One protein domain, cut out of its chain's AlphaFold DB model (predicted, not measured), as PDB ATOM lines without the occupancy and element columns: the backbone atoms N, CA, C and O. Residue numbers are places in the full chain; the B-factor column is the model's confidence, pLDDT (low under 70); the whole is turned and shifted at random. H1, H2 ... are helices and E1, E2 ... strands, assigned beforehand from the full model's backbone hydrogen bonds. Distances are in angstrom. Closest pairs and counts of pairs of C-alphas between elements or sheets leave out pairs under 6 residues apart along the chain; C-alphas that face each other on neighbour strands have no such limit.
ATOM      1  N   ILE A  12      14.912 -12.107  11.939       98.38
ATOM      2  CA  ILE A  12      15.668 -13.352  11.765       98.38
ATOM      3  C   ILE A  12      17.168 -13.084  11.602       98.38
ATOM      4  O   ILE A  12      17.552 -12.077  11.016       98.38
ATOM      5  N   GLY A  13      18.010 -13.989  12.103       98.25
ATOM      6  CA  GLY A  13      19.455 -13.953  11.875       98.25
ATOM      7  C   GLY A  13      19.838 -14.247  10.417       98.25
ATOM      8  O   GLY A  13      19.304 -15.180   9.814       98.25
ATOM      9  N   GLU A  14      20.773 -13.487   9.852       98.19
ATOM     10  CA  GLU A  14      21.322 -13.677   8.497       98.19
ATOM     11  C   GLU A  14      21.846 -15.100   8.259       98.19
ATOM     12  O   GLU A  14      21.528 -15.715   7.234       98.19
ATOM     13  N   ASP A  15      22.526 -15.678   9.253       97.94
ATOM     14  CA  ASP A  15      23.115 -17.023   9.177       97.94
ATOM     15  C   ASP A  15      22.060 -18.142   9.212       97.94
ATOM     16  O   ASP A  15      22.358 -19.321   9.016       97.94
ATOM     17  N   SER A  16      20.794 -17.787   9.453       97.94
ATOM     18  CA  SER A  16      19.664 -18.719   9.416       97.94
ATOM     19  C   SER A  16      19.036 -18.854   8.024       97.94
ATOM     20  O   SER A  16      18.082 -19.618   7.862       97.94
ATOM     21  N   THR A  17      19.539 -18.134   7.015       97.50
ATOM     22  CA  THR A  17      19.016 -18.175   5.640       97.50
ATOM     23  C   THR A  17      18.927 -19.609   5.110       97.50
ATOM     24  O   THR A  17      19.854 -20.405   5.244       97.50
ATOM     25  N   GLY A  18      17.790 -19.959   4.504       97.38
ATOM     26  CA  GLY A  18      17.536 -21.298   3.965       97.38
ATOM     27  C   GLY A  18      17.141 -22.355   5.004       97.38
ATOM     28  O   GLY A  18      16.652 -23.419   4.622       97.38
ATOM     29  N   GLN A  19      17.274 -22.079   6.305       98.12
ATOM     30  CA  GLN A  19      16.801 -22.988   7.348       98.12
ATOM     31  C   GLN A  19      15.269 -22.954   7.494       98.12
ATOM     32  O   GLN A  19      14.559 -22.120   6.925       98.12
ATOM     33  N   LEU A  20      14.718 -23.877   8.293       98.06
ATOM     34  CA  LEU A  20      13.275 -23.941   8.551       98.06
ATOM     35  C   LEU A  20      12.730 -22.639   9.169       98.06
ATOM     36  O   LEU A  20      11.633 -22.195   8.816       98.06
ATOM     37  N   CYS A  21      13.498 -22.012  10.063       97.31
ATOM     38  CA  CYS A  21      13.139 -20.731  10.671       97.31
ATOM     39  C   CYS A  21      13.079 -19.589   9.642       97.31
ATOM     40  O   CYS A  21      12.191 -18.749   9.749       97.31
ATOM     41  N   ASP A  22      13.916 -19.586   8.600       98.50
ATOM     42  CA  ASP A  22      13.844 -18.604   7.504       98.50
ATOM     43  C   ASP A  22      12.548 -18.732   6.710       98.50
ATOM     44  O   ASP A  22      11.793 -17.769   6.557       98.50
ATOM     45  N   ARG A  23      12.205 -19.956   6.305       98.19
ATOM     46  CA  ARG A  23      10.964 -20.223   5.564       98.19
ATOM     47  C   ARG A  23       9.721 -19.796   6.344       98.19
ATOM     48  O   ARG A  23       8.817 -19.177   5.783       98.19
ATOM     49  N   THR A  24       9.674 -20.126   7.632       98.38
ATOM     50  CA  THR A  24       8.532 -19.797   8.498       98.38
ATOM     51  C   THR A  24       8.474 -18.308   8.835       98.38
ATOM     52  O   THR A  24       7.388 -17.732   8.792       98.38
ATOM     53  N   SER A  25       9.616 -17.649   9.057       98.50
ATOM     54  CA  SER A  25       9.689 -16.197   9.282       98.50
ATOM     55  C   SER A  25       9.219 -15.407   8.062       98.50
ATOM     56  O   SER A  25       8.417 -14.484   8.197       98.50
ATOM     57  N   ARG A  26       9.631 -15.805   6.850       98.44
ATOM     58  CA  ARG A  26       9.136 -15.215   5.593       98.44
ATOM     59  C   ARG A  26       7.629 -15.386   5.433       98.44
ATOM     60  O   ARG A  26       6.946 -14.426   5.087       98.44
ATOM     61  N   ALA A  27       7.107 -16.583   5.704       98.25
ATOM     62  CA  ALA A  27       5.673 -16.852   5.615       98.25
ATOM     63  C   ALA A  27       4.867 -16.015   6.623       98.25
ATOM     64  O   ALA A  27       3.832 -15.450   6.267       98.25
ATOM     65  N   LEU A  28       5.360 -15.888   7.860       97.44
ATOM     66  CA  LEU A  28       4.732 -15.063   8.890       97.44
ATOM     67  C   LEU A  28       4.750 -13.578   8.513       97.44
ATOM     68  O   LEU A  28       3.713 -12.926   8.593       97.44
ATOM     69  N   ALA A  29       5.891 -13.052   8.065       97.00
ATOM     70  CA  ALA A  29       6.005 -11.660   7.635       97.00
ATOM     71  C   ALA A  29       5.053 -11.354   6.467       97.00
ATOM     72  O   ALA A  29       4.292 -10.390   6.529       97.00
ATOM     73  N   ALA A  30       4.988 -12.234   5.460       96.81
ATOM     74  CA  ALA A  30       4.049 -12.097   4.347       96.81
ATOM     75  C   ALA A  30       2.583 -12.120   4.821       96.81
ATOM     76  O   ALA A  30       1.759 -11.327   4.366       96.81
ATOM     77  N   ALA A  31       2.252 -12.978   5.791       95.88
ATOM     78  CA  ALA A  31       0.938 -12.986   6.430       95.88
ATOM     79  C   ALA A  31       0.658 -11.719   7.264       95.88
ATOM     80  O   ALA A  31      -0.495 -11.424   7.556       95.88
ATOM     81  N   LEU A  32       1.670 -10.943   7.632       94.12
ATOM     82  CA  LEU A  32       1.515  -9.643   8.288       94.12
ATOM     83  C   LEU A  32       1.609  -8.465   7.304       94.12
ATOM     84  O   LEU A  32       1.450  -7.323   7.718       94.12
ATOM     85  N   GLY A  33       1.808  -8.731   6.007       93.75
ATOM     86  CA  GLY A  33       1.930  -7.699   4.975       93.75
ATOM     87  C   GLY A  33       3.299  -7.012   4.935       93.75
ATOM     88  O   GLY A  33       3.401  -5.903   4.418       93.75
ATOM     89  N   SER A  34       4.350  -7.642   5.471       93.94
ATOM     90  CA  SER A  34       5.714  -7.103   5.495       93.94
ATOM     91  C   SER A  34       6.755  -8.122   5.011       93.94
ATOM     92  O   SER A  34       6.470  -9.302   4.813       93.94
ATOM     93  N   ALA A  35       7.997  -7.671   4.835       96.25
ATOM     94  CA  ALA A  35       9.159  -8.554   4.727       96.25
ATOM     95  C   ALA A  35       9.735  -8.851   6.127       96.25
ATOM     96  O   ALA A  35       9.530  -8.043   7.043       96.25
ATOM     97  N   PRO A  36      10.442  -9.982   6.326       97.56
ATOM     98  CA  PRO A  36      11.220 -10.178   7.541       97.56
ATOM     99  C   PRO A  36      12.414  -9.218   7.567       97.56
ATOM    100  O   PRO A  36      12.930  -8.800   6.528       97.56
ATOM    101  N   VAL A  37      12.864  -8.894   8.770       97.38
ATOM    102  CA  VAL A  37      14.038  -8.065   9.029       97.38
ATOM    103  C   VAL A  37      15.210  -8.970   9.371       97.38
ATOM    104  O   VAL A  37      15.122  -9.777  10.293       97.38
ATOM    105  N   PHE A  38      16.316  -8.797   8.655       97.50
ATOM    106  CA  PHE A  38      17.556  -9.508   8.937       97.50
ATOM    107  C   PHE A  38      18.374  -8.798  10.022       97.50
ATOM    108  O   PHE A  38      18.514  -7.568  10.009       97.50
ATOM    109  N   PHE A  39      18.869  -9.602  10.960       97.94
ATOM    110  CA  PHE A  39      19.758  -9.232  12.054       97.94
ATOM    111  C   PHE A  39      21.101  -9.964  11.904       97.94
ATOM    112  O   PHE A  39      21.101 -11.110  11.454       97.94
ATOM    113  N   PRO A  40      22.224  -9.355  12.322       97.94
ATOM    114  CA  PRO A  40      23.526 -10.015  12.291       97.94
ATOM    115  C   PRO A  40      23.542 -11.323  13.094       97.94
ATOM    116  O   PRO A  40      23.024 -11.374  14.215       97.94
ATOM    117  N   GLY A  41      24.175 -12.358  12.540       97.00
ATOM    118  CA  GLY A  41      24.393 -13.647  13.202       97.00
ATOM    119  C   GLY A  41      23.263 -14.663  13.021       97.00
ATOM    120  O   GLY A  41      22.421 -14.548  12.127       97.00
ATOM    121  N   GLY A  42      23.253 -15.688  13.879       96.31
ATOM    122  CA  GLY A  42      22.273 -16.774  13.857       96.31
ATOM    123  C   GLY A  42      21.160 -16.626  14.898       96.31
ATOM    124  O   GLY A  42      20.693 -15.535  15.215       96.31
ATOM    125  N   HIS A  43      20.735 -17.756  15.467       96.50
ATOM    126  CA  HIS A  43      19.703 -17.804  16.511       96.50
ATOM    127  C   HIS A  43      20.056 -16.961  17.750       96.50
ATOM    128  O   HIS A  43      19.169 -16.426  18.416       96.50
ATOM    129  N   VAL A  44      21.352 -16.835  18.040       97.06
ATOM    130  CA  VAL A  44      21.897 -16.169  19.226       97.06
ATOM    131  C   VAL A  44      22.785 -14.973  18.855       97.06
ATOM    132  O   VAL A  44      23.707 -14.614  19.588       97.06
ATOM    133  N   GLY A  45      22.473 -14.306  17.736       96.44
ATOM    134  CA  GLY A  45      23.231 -13.153  17.229       96.44
ATOM    135  C   GLY A  45      23.375 -12.000  18.230       96.44
ATOM    136  O   GLY A  45      24.377 -11.299  18.228       96.44
ATOM    137  N   PHE A  46      22.437 -11.852  19.170       96.38
ATOM    138  CA  PHE A  46      22.523 -10.867  20.255       96.38
ATOM    139  C   PHE A  46      23.641 -11.158  21.273       96.38
ATOM    140  O   PHE A  46      24.099 -10.240  21.943       96.38
ATOM    141  N   THR A  47      24.077 -12.413  21.405       97.81
ATOM    142  CA  THR A  47      25.246 -12.802  22.216       97.81
ATOM    143  C   THR A  47      26.522 -12.914  21.389       97.81
ATOM    144  O   THR A  47      27.589 -12.598  21.901       97.81
ATOM    145  N   GLU A  48      26.431 -13.345  20.128       96.69
ATOM    146  CA  GLU A  48      27.596 -13.504  19.244       96.69
ATOM    147  C   GLU A  48      28.100 -12.158  18.705       96.69
ATOM    148  O   GLU A  48      29.303 -11.951  18.565       96.69
ATOM    149  N   GLN A  49      27.178 -11.240  18.409       96.75
ATOM    150  CA  GLN A  49      27.438  -9.936  17.799       96.75
ATOM    151  C   GLN A  49      26.596  -8.828  18.474       96.75
ATOM    152  O   GLN A  49      25.764  -8.185  17.827       96.75
ATOM    153  N   PRO A  50      26.772  -8.589  19.789       97.19
ATOM    154  CA  PRO A  50      25.883  -7.735  20.580       97.19
ATOM    155  C   PRO A  50      25.794  -6.291  20.068       97.19
ATOM    156  O   PRO A  50      24.696  -5.737  19.995       97.19
ATOM    157  N   ASP A  51      26.917  -5.683  19.676       98.12
ATOM    158  CA  ASP A  51      26.951  -4.275  19.264       98.12
ATOM    159  C   ASP A  51      26.233  -4.040  17.929       98.12
ATOM    160  O   ASP A  51      25.413  -3.124  17.812       98.12
ATOM    161  N   THR A  52      26.486  -4.889  16.928       97.56
ATOM    162  CA  THR A  52      25.846  -4.788  15.607       97.56
ATOM    163  C   THR A  52      24.375  -5.194  15.671       97.56
ATOM    164  O   THR A  52      23.533  -4.521  15.072       97.56
ATOM    165  N   PHE A  53      24.027  -6.214  16.465       97.44
ATOM    166  CA  PHE A  53      22.637  -6.566  16.744       97.44
ATOM    167  C   PHE A  53      21.884  -5.394  17.391       97.44
ATOM    168  O   PHE A  53      20.802  -5.021  16.937       97.44
ATOM    169  N   ALA A  54      22.461  -4.774  18.426       96.81
ATOM    170  CA  ALA A  54      21.839  -3.655  19.126       96.81
ATOM    171  C   ALA A  54      21.703  -2.412  18.234       96.81
ATOM    172  O   ALA A  54      20.692  -1.715  18.317       96.81
ATOM    173  N   ALA A  55      22.693  -2.118  17.385       96.75
ATOM    174  CA  ALA A  55      22.593  -1.046  16.394       96.75
ATOM    175  C   ALA A  55      21.400  -1.280  15.455       96.75
ATOM    176  O   ALA A  55      20.513  -0.430  15.374       96.75
ATOM    177  N   ARG A  56      21.310  -2.479  14.865       96.25
ATOM    178  CA  ARG A  56      20.216  -2.861  13.963       96.25
ATOM    179  C   ARG A  56      18.850  -2.841  14.647       96.25
ATOM    180  O   ARG A  56      17.869  -2.410  14.051       96.25
ATOM    181  N   LEU A  57      18.767  -3.280  15.902       95.19
ATOM    182  CA  LEU A  57      17.519  -3.275  16.668       95.19
ATOM    183  C   LEU A  57      16.986  -1.855  16.893       95.19
ATOM    184  O   LEU A  57      15.783  -1.626  16.757       95.19
ATOM    185  N   ARG A  58      17.859  -0.893  17.215       95.38
ATOM    186  CA  ARG A  58      17.452   0.498  17.477       95.38
ATOM    187  C   ARG A  58      16.775   1.149  16.274       95.38
ATOM    188  O   ARG A  58      15.837   1.912  16.475       95.38
ATOM    189  N   GLU A  59      17.140   0.771  15.049       93.81
ATOM    190  CA  GLU A  59      16.471   1.232  13.821       93.81
ATOM    191  C   GLU A  59      14.961   0.903  13.788       93.81
ATOM    192  O   GLU A  59      14.203   1.554  13.072       93.81
ATOM    193  N   PHE A  60      14.497  -0.072  14.583       90.75
ATOM    194  CA  PHE A  60      13.084  -0.471  14.664       90.75
ATOM    195  C   PHE A  60      12.388  -0.111  15.976       90.75
ATOM    196  O   PHE A  60      11.158  -0.166  16.033       90.75
ATOM    197  N   LEU A  61      13.139   0.225  17.028       87.38
ATOM    198  CA  LEU A  61      12.572   0.544  18.343       87.38
ATOM    199  C   LEU A  61      12.040   1.976  18.440       87.38
ATOM    200  O   LEU A  61      11.218   2.262  19.311       87.38
ATOM    201  N   HIS A  62      12.476   2.874  17.560       76.69
ATOM    202  CA  HIS A  62      11.986   4.245  17.549       76.69
ATOM    203  C   HIS A  62      10.695   4.351  16.719       76.69
ATOM    204  O   HIS A  62      10.605   3.880  15.583       76.69
TER     205      HIS A  62
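AT A GLANCE: This is residues 12 to 62 of the 64 residues of an uncharacterized protein of Nocardiopsis gilva YIM 90087 (UniProt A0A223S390). This is a flat, thin piece with a 12-residue helix at each end, H1 and H3, pointing nearly the same way and separated by a gap that strand E1 crosses. The first printed residues, 12 and 13, run beside E1 in that gap, and the short helix H2 makes a corner with H3. The printed part has 51 residues, with three named helices and one named strand in the order H1, E1, H2, H3, and its class is mostly helix. It is only just compact, close to loose, with a radius of gyration of the C-alphas of 11.3 A, and the C-alphas span 30 by 26 by 10 A.

IN THESE COORDINATES: Start at C-alpha 12, at (15.668, -13.352, 11.765), and read on to C-alpha 20 at (13.275, -23.941, 8.551), where H1 begins. H1 holds residues 20 to 31 and measures 16.6 A from first to last C-alpha. Next look at residues 37 to 39, the strand E1, 6.6 A long. Residues 45 to 48 form H2, four residues and 4.8 A long. From Pro 50 you enter H3, residues 50 to 61, which runs 15.8 A to C-alpha 61 at (12.572, 0.544, 18.343).

HOW THE PARTS SIT: Look first at Ile 12 and Gly 13: residues 12 to 13 pair with residues 38 to 39 of E1, parallel, a stretch too short to be named. E1 pairs with no named strand. H1 is apart from E1, and it is also apart from H2 and H3. Going on from E1, find the C-alphas of Phe 39 and Gly 45, the closest of E1 and H2, 7.4 A apart. The C-alphas of Phe 39 and Phe 53, the closest of E1 and H3, are 6.1 A apart. H2 and H3 only just touch, and only at the corner by their link, with 3 pairs of C-alphas within 8 A. Their closest C-alphas are those of Phe 46 and Phe 53, 5.6 A apart, and H3 touches H2 with residues 53 to 54 alone. In the backbone of H1 each O i to N i+4 pair is within hydrogen-bond range; in H3 it is 6 of 8, and H2 is too short for such a pair.

THE WHOLE: The two C-alphas farthest apart are those of Ala 31 and Asp 51, at 30.3 A, while C-alphas 12 and 62, the first and last printed, are 18.9 A apart. Read from residue 12 to 62 and you will meet no cut. The links from H1 to E1, from E1 to H2 and from H2 to H3 are tight. In the B-factor column of this predicted model, the mean pLDDT of the printed part is 96.3, and no printed residue is under 70.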